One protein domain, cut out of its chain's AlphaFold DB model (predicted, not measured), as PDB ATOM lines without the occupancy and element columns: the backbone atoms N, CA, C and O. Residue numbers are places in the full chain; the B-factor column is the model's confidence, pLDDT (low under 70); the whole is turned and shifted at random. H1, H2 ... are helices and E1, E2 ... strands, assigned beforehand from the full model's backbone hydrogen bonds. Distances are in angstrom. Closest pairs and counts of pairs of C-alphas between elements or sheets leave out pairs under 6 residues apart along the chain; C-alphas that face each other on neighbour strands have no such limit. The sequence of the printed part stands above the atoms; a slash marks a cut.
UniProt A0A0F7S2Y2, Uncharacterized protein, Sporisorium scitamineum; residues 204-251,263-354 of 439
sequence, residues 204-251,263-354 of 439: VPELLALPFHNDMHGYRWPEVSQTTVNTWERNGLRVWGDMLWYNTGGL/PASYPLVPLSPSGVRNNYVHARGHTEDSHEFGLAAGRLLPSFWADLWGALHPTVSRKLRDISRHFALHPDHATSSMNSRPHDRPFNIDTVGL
ATOM      1  N   VAL A 204     161.815 158.584 190.228       95.38
ATOM      2  CA  VAL A 204     161.783 158.493 191.702       95.38
ATOM      3  C   VAL A 204     162.710 157.381 192.220       95.38
ATOM      4  O   VAL A 204     163.535 157.693 193.075       95.38
ATOM      5  N   PRO A 205     162.690 156.135 191.698       95.69
ATOM      6  CA  PRO A 205     163.615 155.093 192.156       95.69
ATOM      7  C   PRO A 205     165.098 155.466 192.013       95.69
ATOM      8  O   PRO A 205     165.891 155.184 192.907       95.69
ATOM      9  N   GLU A 206     165.471 156.151 190.931       96.06
ATOM     10  CA  GLU A 206     166.851 156.608 190.728       96.06
ATOM     11  C   GLU A 206     167.263 157.709 191.696       96.06
ATOM     12  O   GLU A 206     168.384 157.699 192.206       96.06
ATOM     13  N   LEU A 207     166.356 158.645 191.978       96.56
ATOM     14  CA  LEU A 207     166.579 159.676 192.985       96.56
ATOM     15  C   LEU A 207     166.787 159.055 194.375       96.56
ATOM     16  O   LEU A 207     167.650 159.507 195.127       96.56
ATOM     17  N   LEU A 208     166.052 157.987 194.696       95.75
ATOM     18  CA  LEU A 208     166.202 157.267 195.960       95.75
ATOM     19  C   LEU A 208     167.537 156.525 196.089       95.75
ATOM     20  O   LEU A 208     167.973 156.297 197.216       95.75
ATOM     21  N   ALA A 209     168.186 156.188 194.970       96.00
ATOM     22  CA  ALA A 209     169.513 155.571 194.932       96.00
ATOM     23  C   ALA A 209     170.663 156.581 195.111       96.00
ATOM     24  O   ALA A 209     171.821 156.179 195.251       96.00
ATOM     25  N   LEU A 210     170.382 157.889 195.078       96.81
ATOM     26  CA  LEU A 210     171.388 158.932 195.278       96.81
ATOM     27  C   LEU A 210     171.680 159.151 196.769       96.81
ATOM     28  O   LEU A 210     170.789 158.987 197.610       96.81
ATOM     29  N   PRO A 211     172.916 159.558 197.122       94.88
ATOM     30  CA  PRO A 211     173.267 159.824 198.508       94.88
ATOM     31  C   PRO A 211     172.408 160.959 199.066       94.88
ATOM     32  O   PRO A 211     172.313 162.017 198.444       94.88
ATOM     33  N   PHE A 212     171.810 160.766 200.244       91.81
ATOM     34  CA  PHE A 212     170.965 161.807 200.839       91.81
ATOM     35  C   PHE A 212     171.801 163.003 201.319       91.81
ATOM     36  O   PHE A 212     171.416 164.157 201.149       91.81
ATOM     37  N   HIS A 213     172.984 162.721 201.870       90.62
ATOM     38  CA  HIS A 213     173.922 163.718 202.372       90.62
ATOM     39  C   HIS A 213     174.910 164.137 201.274       90.62
ATOM     40  O   HIS A 213     176.065 163.689 201.244       90.62
ATOM     41  N   ASN A 214     174.444 164.975 200.350       91.06
ATOM     42  CA  ASN A 214     175.256 165.556 199.285       91.06
ATOM     43  C   ASN A 214     174.689 166.911 198.829       91.06
ATOM     44  O   ASN A 214     173.472 167.072 198.741       91.06
ATOM     45  N   ASP A 215     175.572 167.853 198.497       90.38
ATOM     46  CA  ASP A 215     175.192 169.214 198.098       90.38
ATOM     47  C   ASP A 215     174.542 169.281 196.703       90.38
ATOM     48  O   ASP A 215     173.933 170.292 196.350       90.38
ATOM     49  N   MET A 216     174.613 168.199 195.913       92.00
ATOM     50  CA  MET A 216     174.025 168.136 194.569       92.00
ATOM     51  C   MET A 216     172.534 168.481 194.542       92.00
ATOM     52  O   MET A 216     172.046 168.989 193.540       92.00
ATOM     53  N   HIS A 217     171.811 168.252 195.639       91.62
ATOM     54  CA  HIS A 217     170.359 168.440 195.700       91.62
ATOM     55  C   HIS A 217     169.922 169.908 195.854       91.62
ATOM     56  O   HIS A 217     168.730 170.176 196.006       91.62
ATOM     57  N   GLY A 218     170.866 170.857 195.836       87.69
ATOM     58  CA  GLY A 218     170.608 172.290 196.025       87.69
ATOM     59  C   GLY A 218     170.636 172.748 197.486       87.69
ATOM     60  O   GLY A 218     170.490 173.936 197.755       87.69
ATOM     61  N   TYR A 219     170.879 171.829 198.424       87.88
ATOM     62  CA  TYR A 219     171.026 172.127 199.845       87.88
ATOM     63  C   TYR A 219     172.458 171.872 200.298       87.88
ATOM     64  O   TYR A 219     172.941 170.744 200.222       87.88
ATOM     65  N   ARG A 220     173.118 172.916 200.803       88.19
ATOM     66  CA  ARG A 220     174.435 172.792 201.422       88.19
ATOM     67  C   ARG A 220     174.269 172.318 202.858       88.19
ATOM     68  O   ARG A 220     173.723 173.044 203.687       88.19
ATOM     69  N   TRP A 221     174.762 171.122 203.146       85.19
ATOM     70  CA  TRP A 221     174.654 170.566 204.490       85.19
ATOM     71  C   TRP A 221     175.486 171.386 205.495       85.19
ATOM     72  O   TRP A 221     176.607 171.793 205.172       85.19
ATOM     73  N   PRO A 222     174.973 171.623 206.718       85.00
ATOM     74  CA  PRO A 222     175.773 172.152 207.819       85.00
ATOM     75  C   PRO A 222     176.998 171.272 208.089       85.00
ATOM     76  O   PRO A 222     177.030 170.107 207.691       85.00
ATOM     77  N   GLU A 223     178.008 171.795 208.788       84.88
ATOM     78  CA  GLU A 223     179.176 170.986 209.147       84.88
ATOM     79  C   GLU A 223     178.768 169.807 210.043       84.88
ATOM     80  O   GLU A 223     178.482 169.952 211.232       84.88
ATOM     81  N   VAL A 224     178.744 168.612 209.453       86.50
ATOM     82  CA  VAL A 224     178.514 167.354 210.158       86.50
ATOM     83  C   VAL A 224     179.862 166.719 210.477       86.50
ATOM     84  O   VAL A 224     180.713 166.557 209.602       86.50
ATOM     85  N   SER A 225     180.060 166.310 211.734       89.69
ATOM     86  CA  SER A 225     181.302 165.643 212.134       89.69
ATOM     87  C   SER A 225     181.539 164.355 211.334       89.69
ATOM     88  O   SER A 225     180.611 163.585 211.064       89.69
ATOM     89  N   GLN A 226     182.805 164.064 211.019       88.50
ATOM     90  CA  GLN A 226     183.171 162.836 210.307       88.50
ATOM     91  C   GLN A 226     182.711 161.574 211.058       88.50
ATOM     92  O   GLN A 226     182.342 160.582 210.436       88.50
ATOM     93  N   THR A 227     182.679 161.615 212.393       90.38
ATOM     94  CA  THR A 227     182.162 160.526 213.234       90.38
ATOM     95  C   THR A 227     180.687 160.248 212.961       90.38
ATOM     96  O   THR A 227     180.295 159.087 212.852       90.38
ATOM     97  N   THR A 228     179.868 161.292 212.821       90.88
ATOM     98  CA  THR A 228     178.450 161.139 212.483       90.88
ATOM     99  C   THR A 228     178.273 160.566 211.082       90.88
ATOM    100  O   THR A 228     177.557 159.580 210.932       90.88
ATOM    101  N   VAL A 229     178.993 161.097 210.090       89.88
ATOM    102  CA  VAL A 229     178.959 160.579 208.713       89.88
ATOM    103  C   VAL A 229     179.349 159.098 208.658       89.88
ATOM    104  O   VAL A 229     178.649 158.300 208.043       89.88
ATOM    105  N   ASN A 230     180.427 158.713 209.347       89.56
ATOM    106  CA  ASN A 230     180.863 157.318 209.420       89.56
ATOM    107  C   ASN A 230     179.822 156.426 210.111       89.56
ATOM    108  O   ASN A 230     179.679 155.264 209.744       89.56
ATOM    109  N   THR A 231     179.114 156.955 211.116       91.88
ATOM    110  CA  THR A 231     178.049 156.219 211.817       91.88
ATOM    111  C   THR A 231     176.873 155.951 210.884       91.88
ATOM    112  O   THR A 231     176.360 154.839 210.868       91.88
ATOM    113  N   TRP A 232     176.474 156.941 210.080       92.00
ATOM    114  CA  TRP A 232     175.425 156.768 209.076       92.00
ATOM    115  C   TRP A 232     175.782 155.685 208.066       92.00
ATOM    116  O   TRP A 232     175.034 154.723 207.918       92.00
ATOM    117  N   GLU A 233     176.950 155.798 207.439       89.25
ATOM    118  CA  GLU A 233     177.372 154.867 206.392       89.25
ATOM    119  C   GLU A 233     177.507 153.432 206.919       89.25
ATOM    120  O   GLU A 233     176.975 152.505 206.309       89.25
ATOM    121  N   ARG A 234     178.158 153.259 208.079       88.56
ATOM    122  CA  ARG A 234     178.364 151.945 208.710       88.56
ATOM    123  C   ARG A 234     177.049 151.255 209.063       88.56
ATOM    124  O   ARG A 234     176.964 150.040 208.957       88.56
ATOM    125  N   ASN A 235     176.042 152.023 209.469       90.94
ATOM    126  CA  ASN A 235     174.780 151.481 209.965       90.94
ATOM    127  C   ASN A 235     173.660 151.588 208.919       90.94
ATOM    128  O   ASN A 235     172.486 151.572 209.272       90.94
ATOM    129  N   GLY A 236     174.004 151.708 207.634       89.06
ATOM    130  CA  GLY A 236     173.053 151.554 206.534       89.06
ATOM    131  C   GLY A 236     172.316 152.816 206.083       89.06
ATOM    132  O   GLY A 236     171.527 152.715 205.149       89.06
ATOM    133  N   LEU A 237     172.587 153.995 206.655       91.81
ATOM    134  CA  LEU A 237     172.053 155.280 206.181       91.81
ATOM    135  C   LEU A 237     172.986 155.894 205.137       91.81
ATOM    136  O   LEU A 237     173.965 156.562 205.477       91.81
ATOM    137  N   ARG A 238     172.696 155.674 203.850       92.38
ATOM    138  CA  ARG A 238     173.566 156.110 202.740       92.38
ATOM    139  C   ARG A 238     172.809 156.915 201.695       92.38
ATOM    140  O   ARG A 238     173.288 157.967 201.269       92.38
ATOM    141  N   VAL A 239     171.635 156.441 201.291       94.69
ATOM    142  CA  VAL A 239     170.843 156.998 200.188       94.69
ATOM    143  C   VAL A 239     169.493 157.526 200.664       94.69
ATOM    144  O   VAL A 239     169.070 157.258 201.788       94.69
ATOM    145  N   TRP A 240     168.803 158.294 199.822       93.88
ATOM    146  CA  TRP A 240     167.471 158.824 200.145       93.88
ATOM    147  C   TRP A 240     166.465 157.728 200.510       93.88
ATOM    148  O   TRP A 240     165.675 157.917 201.435       93.88
ATOM    149  N   GLY A 241     166.532 156.574 199.837       92.56
ATOM    150  CA  GLY A 241     165.689 155.417 200.143       92.56
ATOM    151  C   GLY A 241     165.866 154.863 201.562       92.56
ATOM    152  O   GLY A 241     164.925 154.284 202.091       92.56
ATOM    153  N   ASP A 242     167.024 155.074 202.201       91.31
ATOM    154  CA  ASP A 242     167.256 154.624 203.580       91.31
ATOM    155  C   ASP A 242     166.581 155.555 204.607       91.31
ATOM    156  O   ASP A 242     166.200 155.117 205.689       91.31
ATOM    157  N   MET A 243     166.454 156.849 204.284       88.19
ATOM    158  CA  MET A 243     166.115 157.910 205.243       88.19
ATOM    159  C   MET A 243     164.630 158.298 205.258       88.19
ATOM    160  O   MET A 243     164.145 158.825 206.260       88.19
ATOM    161  N   LEU A 244     163.916 158.104 204.148       88.00
ATOM    162  CA  LEU A 244     162.558 158.626 203.974       88.00
ATOM    163  C   LEU A 244     161.511 157.677 204.541       88.00
ATOM    164  O   LEU A 244     161.309 156.593 204.005       88.00
ATOM    165  N   TRP A 245     160.827 158.097 205.604       86.12
ATOM    166  CA  TRP A 245     159.724 157.355 206.220       86.12
ATOM    167  C   TRP A 245     158.411 158.134 206.099       86.12
ATOM    168  O   TRP A 245     158.399 159.360 205.963       86.12
ATOM    169  N   TYR A 246     157.291 157.414 206.123       80.00
ATOM    170  CA  TYR A 246     155.945 157.973 206.022       80.00
ATOM    171  C   TYR A 246     155.305 158.162 207.392       80.00
ATOM    172  O   TYR A 246     155.367 157.270 208.236       80.00
ATOM    173  N   ASN A 247     154.585 159.262 207.575       75.19
ATOM    174  CA  ASN A 247     153.841 159.546 208.785       75.19
ATOM    175  C   ASN A 247     152.339 159.305 208.630       75.19
ATOM    176  O   ASN A 247     151.636 160.048 207.948       75.19
ATOM    177  N   THR A 248     151.838 158.255 209.293       60.94
ATOM    178  CA  THR A 248     150.418 157.855 209.270       60.94
ATOM    179  C   THR A 248     149.523 158.621 210.252       60.94
ATOM    180  O   THR A 248     148.318 158.374 210.295       60.94
ATOM    181  N   GLY A 249     150.066 159.553 211.042       55.22
ATOM    182  CA  GLY A 249     149.306 160.360 211.998       55.22
ATOM    183  C   GLY A 249     148.411 161.384 211.298       55.22
ATOM    184  O   GLY A 249     148.840 162.498 211.014       55.22
ATOM    185  N   GLY A 250     147.174 161.002 210.979       45.62
ATOM    186  CA  GLY A 250     146.192 161.840 210.289       45.62
ATOM    187  C   GLY A 250     145.630 163.007 211.120       45.62
ATOM    188  O   GLY A 250     145.242 162.842 212.272       45.62
ATOM    189  N   LEU A 251     145.519 164.177 210.486       44.28
ATOM    190  CA  LEU A 251     144.310 165.027 210.428       44.28
ATOM    191  C   LEU A 251     143.570 165.482 211.715       44.28
ATOM    192  O   LEU A 251     142.492 166.059 211.595       44.28
ATOM    193  N   PRO A 263     155.727 171.696 209.796       47.31
ATOM    194  CA  PRO A 263     154.578 171.492 208.915       47.31
ATOM    195  C   PRO A 263     154.934 171.554 207.417       47.31
ATOM    196  O   PRO A 263     154.042 171.639 206.581       47.31
ATOM    197  N   ALA A 264     156.216 171.500 207.041       46.59
ATOM    198  CA  ALA A 264     156.629 171.609 205.641       46.59
ATOM    199  C   ALA A 264     156.802 170.256 204.928       46.59
ATOM    200  O   ALA A 264     156.778 170.224 203.701       46.59
ATOM    201  N   SER A 265     156.976 169.138 205.641       49.69
ATOM    202  CA  SER A 265     157.409 167.854 205.057       49.69
ATOM    203  C   SER A 265     156.426 166.698 205.197       49.69
ATOM    204  O   SER A 265     156.605 165.691 204.523       49.69
ATOM    205  N   TYR A 266     155.340 166.860 205.955       57.50
ATOM    206  CA  TYR A 266     154.260 165.877 206.044       57.50
ATOM    207  C   TYR A 266     153.723 165.498 204.642       57.50
ATOM    208  O   TYR A 266     153.463 166.395 203.835       57.50
ATOM    209  N   PRO A 267     153.567 164.200 204.317       66.25
ATOM    210  CA  PRO A 267     153.648 163.040 205.207       66.25
ATOM    211  C   PRO A 267     155.046 162.396 205.317       66.25
ATOM    212  O   PRO A 267     155.152 161.296 205.841       66.25
ATOM    213  N   LEU A 268     156.118 163.024 204.832       77.31
ATOM    214  CA  LEU A 268     157.485 162.498 204.908       77.31
ATOM    215  C   LEU A 268     158.268 163.057 206.097       77.31
ATOM    216  O   LEU A 268     158.401 164.267 206.295       77.31
ATOM    217  N   VAL A 269     158.850 162.153 206.871       76.75
ATOM    218  CA  VAL A 269     159.578 162.459 208.105       76.75
ATOM    219  C   VAL A 269     160.961 161.813 208.076       76.75
ATOM    220  O   VAL A 269     161.135 160.787 207.408       76.75
ATOM    221  N   PRO A 270     161.961 162.406 208.756       78.50
ATOM    222  CA  PRO A 270     163.229 161.731 208.934       78.50
ATOM    223  C   PRO A 270     163.039 160.598 209.943       78.50
ATOM    224  O   PRO A 270     162.136 160.622 210.781       78.50
ATOM    225  N   LEU A 271     163.940 159.629 209.897       81.88
ATOM    226  CA  LEU A 271     164.023 158.573 210.894       81.88
ATOM    227  C   LEU A 271     164.188 159.141 212.309       81.88
ATOM    228  O   LEU A 271     165.095 159.935 212.563       81.88
ATOM    229  N   SER A 272     163.383 158.657 213.254       80.38
ATOM    230  CA  SER A 272     163.584 158.890 214.686       80.38
ATOM    231  C   SER A 272     164.058 157.601 215.380       80.38
ATOM    232  O   SER A 272     163.608 156.517 215.006       80.38
ATOM    233  N   PRO A 273     164.921 157.656 216.418       82.25
ATOM    234  CA  PRO A 273     165.320 156.455 217.167       82.25
ATOM    235  C   PRO A 273     164.136 155.654 217.721       82.25
ATOM    236  O   PRO A 273     164.179 154.426 217.772       82.25
ATOM    237  N   SER A 274     163.066 156.346 218.120       76.81
ATOM    238  CA  SER A 274     161.824 155.722 218.581       76.81
ATOM    239  C   SER A 274     161.035 155.089 217.433       76.81
ATOM    240  O   SER A 274     160.527 153.981 217.593       76.81
ATOM    241  N   GLY A 275     160.965 155.748 216.273       78.25
ATOM    242  CA  GLY A 275     160.368 155.197 215.057       78.25
ATOM    243  C   GLY A 275     161.076 153.920 214.613       78.25
ATOM    244  O   GLY A 275     160.407 152.912 214.385       78.25
ATOM    245  N   VAL A 276     162.415 153.932 214.600       84.25
ATOM    246  CA  VAL A 276     163.247 152.755 214.314       84.25
ATOM    247  C   VAL A 276     162.962 151.642 215.320       84.25
ATOM    248  O   VAL A 276     162.542 150.566 214.920       84.25
ATOM    249  N   ARG A 277     163.068 151.889 216.629       81.31
ATOM    250  CA  ARG A 277     162.822 150.850 217.650       81.31
ATOM    251  C   ARG A 277     161.483 150.118 217.479       81.31
ATOM    252  O   ARG A 277     161.402 148.932 217.769       81.31
ATOM    253  N   ASN A 278     160.447 150.834 217.049       76.81
ATOM    254  CA  ASN A 278     159.086 150.308 217.004       76.81
ATOM    255  C   ASN A 278     158.678 149.735 215.639       76.81
ATOM    256  O   ASN A 278     157.797 148.884 215.598       76.81
ATOM    257  N   ASN A 279     159.265 150.215 214.538       78.75
ATOM    258  CA  ASN A 279     158.823 149.879 213.177       78.75
ATOM    259  C   ASN A 279     159.960 149.408 212.263       78.75
ATOM    260  O   ASN A 279     159.739 149.239 211.065       78.75
ATOM    261  N   TYR A 280     161.179 149.252 212.787       82.69
ATOM    262  CA  TYR A 280     162.307 148.793 211.992       82.69
ATOM    263  C   TYR A 280     162.064 147.382 211.485       82.69
ATOM    264  O   TYR A 280     161.859 146.448 212.261       82.69
ATOM    265  N   VAL A 281     162.143 147.249 210.169       78.94
ATOM    266  CA  VAL A 281     162.222 145.961 209.507       78.94
ATOM    267  C   VAL A 281     163.507 145.953 208.714       78.94
ATOM    268  O   VAL A 281     163.778 146.874 207.945       78.94
ATOM    269  N   HIS A 282     164.305 144.916 208.939       80.94
ATOM    270  CA  HIS A 282     165.564 144.746 208.248       80.94
ATOM    271  C   HIS A 282     165.320 144.610 206.739       80.94
ATOM    272  O   HIS A 282     164.663 143.674 206.281       80.94
ATOM    273  N   ALA A 283     165.872 145.552 205.977       81.06
ATOM    274  CA  ALA A 283     165.931 145.511 204.524       81.06
ATOM    275  C   ALA A 283     167.366 145.233 204.069       81.06
ATOM    276  O   ALA A 283     168.331 145.574 204.759       81.06
ATOM    277  N   ARG A 284     167.522 144.647 202.872       82.94
ATOM    278  CA  ARG A 284     168.841 144.437 202.263       82.94
ATOM    279  C   ARG A 284     169.578 145.775 202.205       82.94
ATOM    280  O   ARG A 284     169.093 146.727 201.602       82.94
ATOM    281  N   GLY A 285     170.753 145.832 202.825       78.31
ATOM    282  CA  GLY A 285     171.517 147.068 202.948       78.31
ATOM    283  C   GLY A 285     171.594 147.600 204.368       78.31
ATOM    284  O   GLY A 285     172.572 148.281 204.676       78.31
ATOM    285  N   HIS A 286     170.596 147.361 205.211       87.12
ATOM    286  CA  HIS A 286     170.592 147.852 206.587       87.12
ATOM    287  C   HIS A 286     171.249 146.834 207.529       87.12
ATOM    288  O   HIS A 286     171.501 145.698 207.149       87.12
ATOM    289  N   THR A 287     171.588 147.259 208.744       86.06
ATOM    290  CA  THR A 287     172.112 146.359 209.788       86.06
ATOM    291  C   THR A 287     170.989 145.476 210.333       86.06
ATOM    292  O   THR A 287     169.852 145.920 210.440       86.06
ATOM    293  N   GLU A 288     171.248 144.229 210.711       85.12
ATOM    294  CA  GLU A 288     170.204 143.404 211.340       85.12
ATOM    295  C   GLU A 288     169.745 143.990 212.692       85.12
ATOM    296  O   GLU A 288     168.601 143.785 213.106       85.12
ATOM    297  N   ASP A 289     170.599 144.780 213.354       87.94
ATOM    298  CA  ASP A 289     170.309 145.384 214.650       87.94
ATOM    299  C   ASP A 289     169.611 146.753 214.528       87.94
ATOM    300  O   ASP A 289     170.209 147.784 214.202       87.94
ATOM    301  N   SER A 290     168.327 146.782 214.900       88.00
ATOM    302  CA  SER A 290     167.530 148.013 215.008       88.00
ATOM    303  C   SER A 290     168.173 149.092 215.893       88.00
ATOM    304  O   SER A 290     167.963 150.285 215.662       88.00
ATOM    305  N   HIS A 291     168.970 148.708 216.895       89.56
ATOM    306  CA  HIS A 291     169.659 149.647 217.770       89.56
ATOM    307  C   HIS A 291     170.783 150.377 217.028       89.56
ATOM    308  O   HIS A 291     170.867 151.601 217.111       89.56
ATOM    309  N   GLU A 292     171.609 149.672 216.252       91.94
ATOM    310  CA  GLU A 292     172.663 150.286 215.434       91.94
ATOM    311  C   GLU A 292     172.087 151.241 214.379       91.94
ATOM    312  O   GLU A 292     172.572 152.373 214.229       91.94
ATOM    313  N   PHE A 293     171.014 150.830 213.697       90.19
ATOM    314  CA  PHE A 293     170.300 151.695 212.756       90.19
ATOM    315  C   PHE A 293     169.689 152.913 213.475       90.19
ATOM    316  O   PHE A 293     169.798 154.053 213.018       90.19
ATOM    317  N   GLY A 294     169.121 152.699 214.665       89.75
ATOM    318  CA  GLY A 294     168.548 153.743 215.516       89.75
ATOM    319  C   GLY A 294     169.583 154.755 216.017       89.75
ATOM    320  O   GLY A 294     169.290 155.951 216.079       89.75
ATOM    321  N   LEU A 295     170.811 154.315 216.315       90.50
ATOM    322  CA  LEU A 295     171.934 155.192 216.663       90.50
ATOM    323  C   LEU A 295     172.314 156.118 215.504       90.50
ATOM    324  O   LEU A 295     172.656 157.281 215.729       90.50
ATOM    325  N   ALA A 296     172.259 155.618 214.271       91.44
ATOM    326  CA  ALA A 296     172.508 156.421 213.083       91.44
ATOM    327  C   ALA A 296     171.379 157.437 212.855       91.44
ATOM    328  O   ALA A 296     171.656 158.629 212.684       91.44
ATOM    329  N   ALA A 297     170.123 156.995 212.964       89.06
ATOM    330  CA  ALA A 297     168.945 157.857 212.887       89.06
ATOM    331  C   ALA A 297     168.975 158.979 213.937       89.06
ATOM    332  O   ALA A 297     168.719 160.136 213.621       89.06
ATOM    333  N   GLY A 298     169.378 158.675 215.174       86.75
ATOM    334  CA  GLY A 298     169.454 159.651 216.268       86.75
ATOM    335  C   GLY A 298     170.471 160.773 216.070       86.75
ATOM    336  O   GLY A 298     170.447 161.752 216.811       86.75
ATOM    337  N   ARG A 299     171.359 160.653 215.076       87.81
ATOM    338  CA  ARG A 299     172.297 161.716 214.693       87.81
ATOM    339  C   ARG A 299     171.748 162.649 213.611       87.81
ATOM    340  O   ARG A 299     172.421 163.619 213.271       87.81
ATOM    341  N   LEU A 300     170.561 162.373 213.066       82.00
ATOM    342  CA  LEU A 300     169.843 163.304 212.197       82.00
ATOM    343  C   LEU A 300     169.227 164.401 213.068       82.00
ATOM    344  O   LEU A 300     168.386 164.132 213.924       82.00
ATOM    345  N   LEU A 301     169.653 165.648 212.872       73.62
ATOM    346  CA  LEU A 301     169.093 166.774 213.612       73.62
ATOM    347  C   LEU A 301     167.750 167.192 212.989       73.62
ATOM    348  O   LEU A 301     167.723 167.504 211.797       73.62
ATOM    349  N   PRO A 302     166.647 167.253 213.763       70.81
ATOM    350  CA  PRO A 302     165.336 167.628 213.232       70.81
ATOM    351  C   PRO A 302     165.311 169.005 212.561       70.81
ATOM    352  O   PRO A 302     164.609 169.185 211.570       70.81
ATOM    353  N   SER A 303     166.104 169.962 213.055       72.75
ATOM    354  CA  SER A 303     166.226 171.300 212.459       72.75
ATOM    355  C   SER A 303     166.691 171.250 211.004       72.75
ATOM    356  O   SER A 303     166.141 171.955 210.165       72.75
ATOM    357  N   PHE A 304     167.621 170.348 210.673       77.56
ATOM    358  CA  PHE A 304     168.111 170.190 209.303       77.56
ATOM    359  C   PHE A 304     167.011 169.730 208.356       77.56
ATOM    360  O   PHE A 304     167.065 170.050 207.178       77.56
ATOM    361  N   TRP A 305     166.009 168.997 208.850       77.81
ATOM    362  CA  TRP A 305     164.914 168.509 208.019       77.81
ATOM    363  C   TRP A 305     164.053 169.651 207.482       77.81
ATOM    364  O   TRP A 305     163.737 169.666 206.296       77.81
ATOM    365  N   ALA A 306     163.683 170.612 208.334       75.12
ATOM    366  CA  ALA A 306     162.869 171.756 207.924       75.12
ATOM    367  C   ALA A 306     163.585 172.597 206.857       75.12
ATOM    368  O   ALA A 306     163.009 172.866 205.800       75.12
ATOM    369  N   ASP A 307     164.846 172.938 207.126       81.19
ATOM    370  CA  ASP A 307     165.674 173.763 206.246       81.19
ATOM    371  C   ASP A 307     165.928 173.062 204.904       81.19
ATOM    372  O   ASP A 307     165.789 173.670 203.840       81.19
ATOM    373  N   LEU A 308     166.208 171.754 204.948       83.38
ATOM    374  CA  LEU A 308     166.411 170.909 203.774       83.38
ATOM    375  C   LEU A 308     165.222 171.004 202.814       83.38
ATOM    376  O   LEU A 308     165.411 171.340 201.649       83.38
ATOM    377  N   TRP A 309     163.987 170.776 203.269       83.00
ATOM    378  CA  TRP A 309     162.825 170.771 202.366       83.00
ATOM    379  C   TRP A 309     162.532 172.112 201.696       83.00
ATOM    380  O   TRP A 309     161.992 172.111 200.588       83.00
ATOM    381  N   GLY A 310     162.858 173.226 202.359       81.12
ATOM    382  CA  GLY A 310     162.723 174.569 201.790       81.12
ATOM    383  C   GLY A 310     163.821 174.918 200.782       81.12
ATOM    384  O   GLY A 310     163.590 175.738 199.897       81.12
ATOM    385  N   ALA A 311     164.991 174.288 200.898       87.88
ATOM    386  CA  ALA A 311     166.171 174.585 200.088       87.88
ATOM    387  C   ALA A 311     166.456 173.560 198.976       87.88
ATOM    388  O   ALA A 311     167.223 173.848 198.058       87.88
ATOM    389  N   LEU A 312     165.859 172.365 199.034       89.94
ATOM    390  CA  LEU A 312     165.977 171.361 197.978       89.94
ATOM    391  C   LEU A 312     165.507 171.912 196.628       89.94
ATOM    392  O   LEU A 312     164.519 172.645 196.545       89.94
ATOM    393  N   HIS A 313     166.153 171.460 195.551       92.62
ATOM    394  CA  HIS A 313     165.690 171.739 194.195       92.62
ATOM    395  C   HIS A 313     164.187 171.399 194.068       92.62
ATOM    396  O   HIS A 313     163.786 170.290 194.448       92.62
ATOM    397  N   PRO A 314     163.331 172.288 193.519       91.00
ATOM    398  CA  PRO A 314     161.876 172.115 193.559       91.00
ATOM    399  C   PRO A 314     161.395 170.776 192.991       91.00
ATOM    400  O   PRO A 314     160.493 170.142 193.537       91.00
ATOM    401  N   THR A 315     162.032 170.306 191.917       92.50
ATOM    402  CA  THR A 315     161.702 169.019 191.294       92.50
ATOM    403  C   THR A 315     162.157 167.823 192.132       92.50
ATOM    404  O   THR A 315     161.437 166.828 192.187       92.50
ATOM    405  N   VAL A 316     163.276 167.928 192.859       92.62
ATOM    406  CA  VAL A 316     163.711 166.898 193.821       92.62
ATOM    407  C   VAL A 316     162.698 166.804 194.956       92.62
ATOM    408  O   VAL A 316     162.164 165.729 195.211       92.62
ATOM    409  N   SER A 317     162.357 167.941 195.571       91.19
ATOM    410  CA  SER A 317     161.369 168.012 196.654       91.19
ATOM    411  C   SER A 317     160.024 167.397 196.241       91.19
ATOM    412  O   SER A 317     159.472 166.561 196.958       91.19
ATOM    413  N   ARG A 318     159.529 167.736 195.044       89.38
ATOM    414  CA  ARG A 318     158.292 167.177 194.476       89.38
ATOM    415  C   ARG A 318     158.369 165.656 194.303       89.38
ATOM    416  O   ARG A 318     157.497 164.949 194.795       89.38
ATOM    417  N   LYS A 319     159.427 165.151 193.661       91.94
ATOM    418  CA  LYS A 319     159.605 163.714 193.386       91.94
ATOM    419  C   LYS A 319     159.784 162.887 194.655       91.94
ATOM    420  O   LYS A 319     159.242 161.790 194.739       91.94
ATOM    421  N   LEU A 320     160.490 163.414 195.657       90.44
ATOM    422  CA  LEU A 320     160.594 162.748 196.954       90.44
ATOM    423  C   LEU A 320     159.223 162.654 197.636       90.44
ATOM    424  O   LEU A 320     158.890 161.590 198.141       90.44
ATOM    425  N   ARG A 321     158.394 163.708 197.589       86.12
ATOM    426  CA  ARG A 321     157.015 163.691 198.129       86.12
ATOM    427  C   ARG A 321     156.100 162.682 197.433       86.12
ATOM    428  O   ARG A 321     155.219 162.117 198.080       86.12
ATOM    429  N   ASP A 322     156.350 162.405 196.158       85.25
ATOM    430  CA  ASP A 322     155.600 161.423 195.372       85.25
ATOM    431  C   ASP A 322     155.972 159.958 195.679       85.25
ATOM    432  O   ASP A 322     155.323 159.051 195.158       85.25
ATOM    433  N   ILE A 323     156.949 159.686 196.555       87.44
ATOM    434  CA  ILE A 323     157.420 158.324 196.880       87.44
ATOM    435  C   ILE A 323     156.296 157.346 197.256       87.44
ATOM    436  O   ILE A 323     156.327 156.188 196.844       87.44
ATOM    437  N   SER A 324     155.263 157.819 197.961       83.56
ATOM    438  CA  SER A 324     154.107 157.008 198.383       83.56
ATOM    439  C   SER A 324     153.272 156.457 197.221       83.56
ATOM    440  O   SER A 324     152.521 155.502 197.404       83.56
ATOM    441  N   ARG A 325     153.416 157.025 196.018       86.12
ATOM    442  CA  ARG A 325     152.801 156.514 194.784       86.12
ATOM    443  C   ARG A 325     153.615 155.391 194.143       86.12
ATOM    444  O   ARG A 325     153.075 154.641 193.338       86.12
ATOM    445  N   HIS A 326     154.903 155.303 194.468       87.88
ATOM    446  CA  HIS A 326     155.841 154.343 193.885       87.88
ATOM    447  C   HIS A 326     156.088 153.135 194.785       87.88
ATOM    448  O   HIS A 326     156.332 152.043 194.279       87.88
ATOM    449  N   PHE A 327     156.029 153.324 196.103       88.62
ATOM    450  CA  PHE A 327     156.362 152.289 197.074       88.62
ATOM    451  C   PHE A 327     155.265 152.164 198.122       88.62
ATOM    452  O   PHE A 327     154.814 153.151 198.705       88.62
ATOM    453  N   ALA A 328     154.856 150.923 198.378       85.56
ATOM    454  CA  ALA A 328     153.958 150.613 199.476       85.56
ATOM    455  C   ALA A 328     154.666 150.827 200.821       85.56
ATOM    456  O   ALA A 328     155.886 150.689 200.938       85.56
ATOM    457  N   LEU A 329     153.884 151.125 201.857       81.31
ATOM    458  CA  LEU A 329     154.373 151.056 203.231       81.31
ATOM    459  C   LEU A 329     154.720 149.607 203.574       81.31
ATOM    460  O   LEU A 329     154.066 148.680 203.090       81.31
ATOM    461  N   HIS A 330     155.739 149.414 204.406       74.69
ATOM    462  CA  HIS A 330     156.128 148.074 204.823       74.69
ATOM    463  C   HIS A 330     154.967 147.389 205.581       74.69
ATOM    464  O   HIS A 330     154.406 148.002 206.495       74.69
ATOM    465  N   PRO A 331     154.573 146.153 205.200       59.66
ATOM    466  CA  PRO A 331     153.372 145.497 205.726       59.66
ATOM    467  C   PRO A 331     153.547 144.908 207.134       59.66
ATOM    468  O   PRO A 331     152.554 144.693 207.826       59.66
ATOM    469  N   ASP A 332     154.784 144.628 207.552       60.88
ATOM    470  CA  ASP A 332     155.074 143.995 208.842       60.88
ATOM    471  C   ASP A 332     155.152 145.018 209.991       60.88
ATOM    472  O   ASP A 332     155.890 146.004 209.924       60.88
ATOM    473  N   HIS A 333     154.368 144.765 211.039       59.59
ATOM    474  CA  HIS A 333     154.282 145.539 212.282       59.59
ATOM    475  C   HIS A 333     154.416 144.644 213.529       59.59
ATOM    476  O   HIS A 333     154.144 145.097 214.643       59.59
ATOM    477  N   ALA A 334     154.781 143.366 213.361       46.34
ATOM    478  CA  ALA A 334     154.660 142.342 214.398       46.34
ATOM    479  C   ALA A 334     155.546 142.584 215.637       46.34
ATOM    480  O   ALA A 334     155.262 142.047 216.706       46.34
ATOM    481  N   THR A 335     156.587 143.416 215.527       48.72
ATOM    482  CA  THR A 335     157.514 143.762 216.622       48.72
ATOM    483  C   THR A 335     157.148 145.045 217.382       48.72
ATOM    484  O   THR A 335     157.788 145.361 218.389       48.72
ATOM    485  N   SER A 336     156.108 145.780 216.963       52.19
ATOM    486  CA  SER A 336     155.691 147.031 217.614       52.19
ATOM    487  C   SER A 336     155.069 146.762 218.991       52.19
ATOM    488  O   SER A 336     153.879 146.483 219.113       52.19
ATOM    489  N   SER A 337     155.871 146.876 220.052       50.03
ATOM    490  CA  SER A 337     155.471 146.572 221.438       50.03
ATOM    491  C   SER A 337     154.743 147.707 222.179       50.03
ATOM    492  O   SER A 337     154.253 147.494 223.288       50.03
ATOM    493  N   MET A 338     154.626 148.906 221.596       46.78
ATOM    494  CA  MET A 338     153.848 150.016 222.166       46.78
ATOM    495  C   MET A 338     152.627 150.354 221.306       46.78
ATOM    496  O   MET A 338     152.688 150.267 220.084       46.78
ATOM    497  N   ASN A 339     151.535 150.740 221.986       45.56
ATOM    498  CA  ASN A 339     150.250 151.231 221.468       45.56
ATOM    499  C   ASN A 339     150.263 151.729 220.011       45.56
ATOM    500  O   ASN A 339     151.131 152.504 219.624       45.56
ATOM    501  N   SER A 340     149.200 151.374 219.282       42.69
ATOM    502  CA  SER A 340     148.809 151.661 217.887       42.69
ATOM    503  C   SER A 340     148.897 153.126 217.404       42.69
ATOM    504  O   SER A 340     147.957 153.673 216.827       42.69
ATOM    505  N   ARG A 341     150.035 153.793 217.586       50.38
ATOM    506  CA  ARG A 341     150.318 155.123 217.036       50.38
ATOM    507  C   ARG A 341     151.629 155.094 216.252       50.38
ATOM    508  O   ARG A 341     152.655 155.572 216.738       50.38
ATOM    509  N   PRO A 342     151.591 154.565 215.020       51.09
ATOM    510  CA  PRO A 342     152.715 154.648 214.111       51.09
ATOM    511  C   PRO A 342     152.771 156.088 213.612       51.09
ATOM    512  O   PRO A 342     151.924 156.516 212.827       51.09
ATOM    513  N   HIS A 343     153.710 156.869 214.130       59.78
ATOM    514  CA  HIS A 343     153.990 158.179 213.556       59.78
ATOM    515  C   HIS A 343     155.029 158.073 212.448       59.78
ATOM    516  O   HIS A 343     154.909 158.839 211.520       59.78
ATOM    517  N   ASP A 344     155.938 157.094 212.431       75.00
ATOM    518  CA  ASP A 344     156.916 156.961 211.343       75.00
ATOM    519  C   ASP A 344     156.931 155.502 210.853       75.00
ATOM    520  O   ASP A 344     157.145 154.588 211.649       75.00
ATOM    521  N   ARG A 345     156.681 155.263 209.561       77.88
ATOM    522  CA  ARG A 345     156.653 153.932 208.936       77.88
ATOM    523  C   ARG A 345     157.641 153.848 207.770       77.88
ATOM    524  O   ARG A 345     157.615 154.741 206.919       77.88
ATOM    525  N   PRO A 346     158.444 152.777 207.666       83.94
ATOM    526  CA  PRO A 346     159.292 152.568 206.501       83.94
ATOM    527  C   PRO A 346     158.455 152.255 205.257       83.94
ATOM    528  O   PRO A 346     157.393 151.627 205.326       83.94
ATOM    529  N   PHE A 347     158.968 152.658 204.101       86.69
ATOM    530  CA  PHE A 347     158.522 152.119 202.821       86.69
ATOM    531  C   PHE A 347     159.178 150.760 202.571       86.69
ATOM    532  O   PHE A 347     160.286 150.499 203.034       86.69
ATOM    533  N   ASN A 348     158.510 149.900 201.807       86.75
ATOM    534  CA  ASN A 348     159.097 148.654 201.333       86.75
ATOM    535  C   ASN A 348     160.031 148.941 200.142       86.75
ATOM    536  O   ASN A 348     159.589 148.958 198.991       86.75
ATOM    537  N   ILE A 349     161.297 149.242 200.435       88.69
ATOM    538  CA  ILE A 349     162.318 149.616 199.448       88.69
ATOM    539  C   ILE A 349     163.555 148.737 199.644       88.69
ATOM    540  O   ILE A 349     164.169 148.754 200.707       88.69
ATOM    541  N   ASP A 350     163.966 148.029 198.593       89.69
ATOM    542  CA  ASP A 350     165.296 147.415 198.518       89.69
ATOM    543  C   ASP A 350     166.308 148.471 198.059       89.69
ATOM    544  O   ASP A 350     166.476 148.701 196.860       89.69
ATOM    545  N   THR A 351     166.966 149.145 199.006       89.75
ATOM    546  CA  THR A 351     167.885 150.250 198.683       89.75
ATOM    547  C   THR A 351     169.158 149.786 197.983       89.75
ATOM    548  O   THR A 351     169.761 150.563 197.241       89.75
ATOM    549  N   VAL A 352     169.533 148.513 198.136       91.12
ATOM    550  CA  VAL A 352     170.636 147.891 197.388       91.12
ATOM    551  C   VAL A 352     170.213 147.547 195.963       91.12
ATOM    552  O   VAL A 352     171.054 147.583 195.069       91.12
ATOM    553  N   GLY A 353     168.939 147.225 195.738       90.38
ATOM    554  CA  GLY A 353     168.356 146.898 194.433       90.38
ATOM    555  C   GLY A 353     167.896 148.099 193.600       90.38
ATOM    556  O   GLY A 353     167.586 147.930 192.419       90.38
ATOM    557  N   LEU A 354     167.860 149.311 194.165       93.12
ATOM    558  CA  LEU A 354     167.416 150.504 193.439       93.12
ATOM    559  C   LEU A 354     168.279 150.779 192.191       93.12
ATOM    560  O   LEU A 354     169.501 150.612 192.234       93.12
TER     561      LEU A 354
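AT A GLANCE: This is residues 204 to 251 and 263 to 354 of the 439 residues of an uncharacterized protein of Sporisorium scitamineum (UniProt A0A0F7S2Y2). A small ribbon of two short strands, E1 and E2, lies with the four-residue helix H3 in the middle of a rounded body, and two groups of short helices lie at opposite ends of it: H1, H7 and H8 at one end, H2, H5 and H4 at the other. H6 runs along one side from the second group toward the first, and the long unnamed stretch of residues 327 to 354 folds back past the ribbon, where residues 345 to 346 pair with E1. The printed part has 140 residues, with eight named helices and two named strands in the order H1, H2, H3, E1, E2, H4, H5, H6, H7, H8; the sheet's order is E1 - E2, antiparallel. The class is mostly helix, though under half of the residues, 61 of 140, are in named elements. The whole is compact, with a radius of gyration of the C-alphas of 14.2 A and spans of 39 by 35 by 29 A.

IN THESE COORDINATES: E1 is residues 244 to 246, 7.0 A from first to last C-alpha, with C-alpha 244 at (162.558, 158.626, 203.974). E2 is residues 268 to 270, 7.1 A long. H3, residues 240 to 243, comes directly before E1. H1 is residues 204 to 208, and its C-alpha 204 stands at (161.783, 158.493, 191.702). H7, residues 314 to 321, is 10.7 A long, and H8, residues 323 to 326, ends with C-alpha 326 at (155.841, 154.343, 193.885). H6, residues 302 to 311, is the longest helix, at 14.9 A. H2 is residues 226 to 234, 12.0 A; H4 is residues 273 to 279, 10.1 A; H5 is residues 290 to 297, 10.2 A.

HOW THE PARTS SIT: E1 and E2 are antiparallel neighbours, with 127 degrees between their directions. C-alphas 245 and 269 face each other at 5.4 A, and N 269 and O 245 are within hydrogen-bond range at 3.0 A, as are N 245 and O 269 at 3.3 A. Residues 245 to 246 of E1 also pair, antiparallel, with residues 345 to 346. The closest C-alphas of E2 and H6 are those of Pro 270 and Trp 305, 7.0 A apart. H3 and H1 only just touch, with 3 pairs of C-alphas within 8 A, the closest being Gly 241 and Leu 208 at 4.6 A. H1 touches H7, closest at the C-alphas of Val 204 and Lys 319, 5.9 A. H1 and H8 only just touch, with 3 pairs of C-alphas within 8 A, Val 204 and Ile 323 closest at 6.8 A. H7 and H8 meet only through their link. H6 and H7 are close but not clearly touching, with the C-alphas of Trp 309 and Ser 317 closest at 6.5 A. H4 and H5 form a helical hairpin: they touch at a steep tilt of 44 degrees, opposite ways, with the C-alphas of Pro 273 and Gly 294 closest at 4.5 A. H5 also touches H2, at a steep tilt of 41 degrees, opposite ways, with the C-alphas of Ala 296 and Trp 232 closest at 5.0 A. H2 and H7 are apart. Every O i to N i+4 pair is within hydrogen-bond range in H1, H2, H4, H5 and H7, and 5 of 6 in H6; H3 and H8 are too short for such a pair.

THE WHOLE: The two C-alphas farthest apart, those of Met 216 and Asn 339, are 39.7 A apart. Residues 252 to 262 are not printed, and C-alphas 251 and 263 stand 12.2 A apart across the cut, in the link from E1 to E2. The link from H1 to H2, with 17 residues, is long. The mean pLDDT of the printed part is 81.2; it is under 70 at residues 248 to 251, 263 to 267 and 331 to 343.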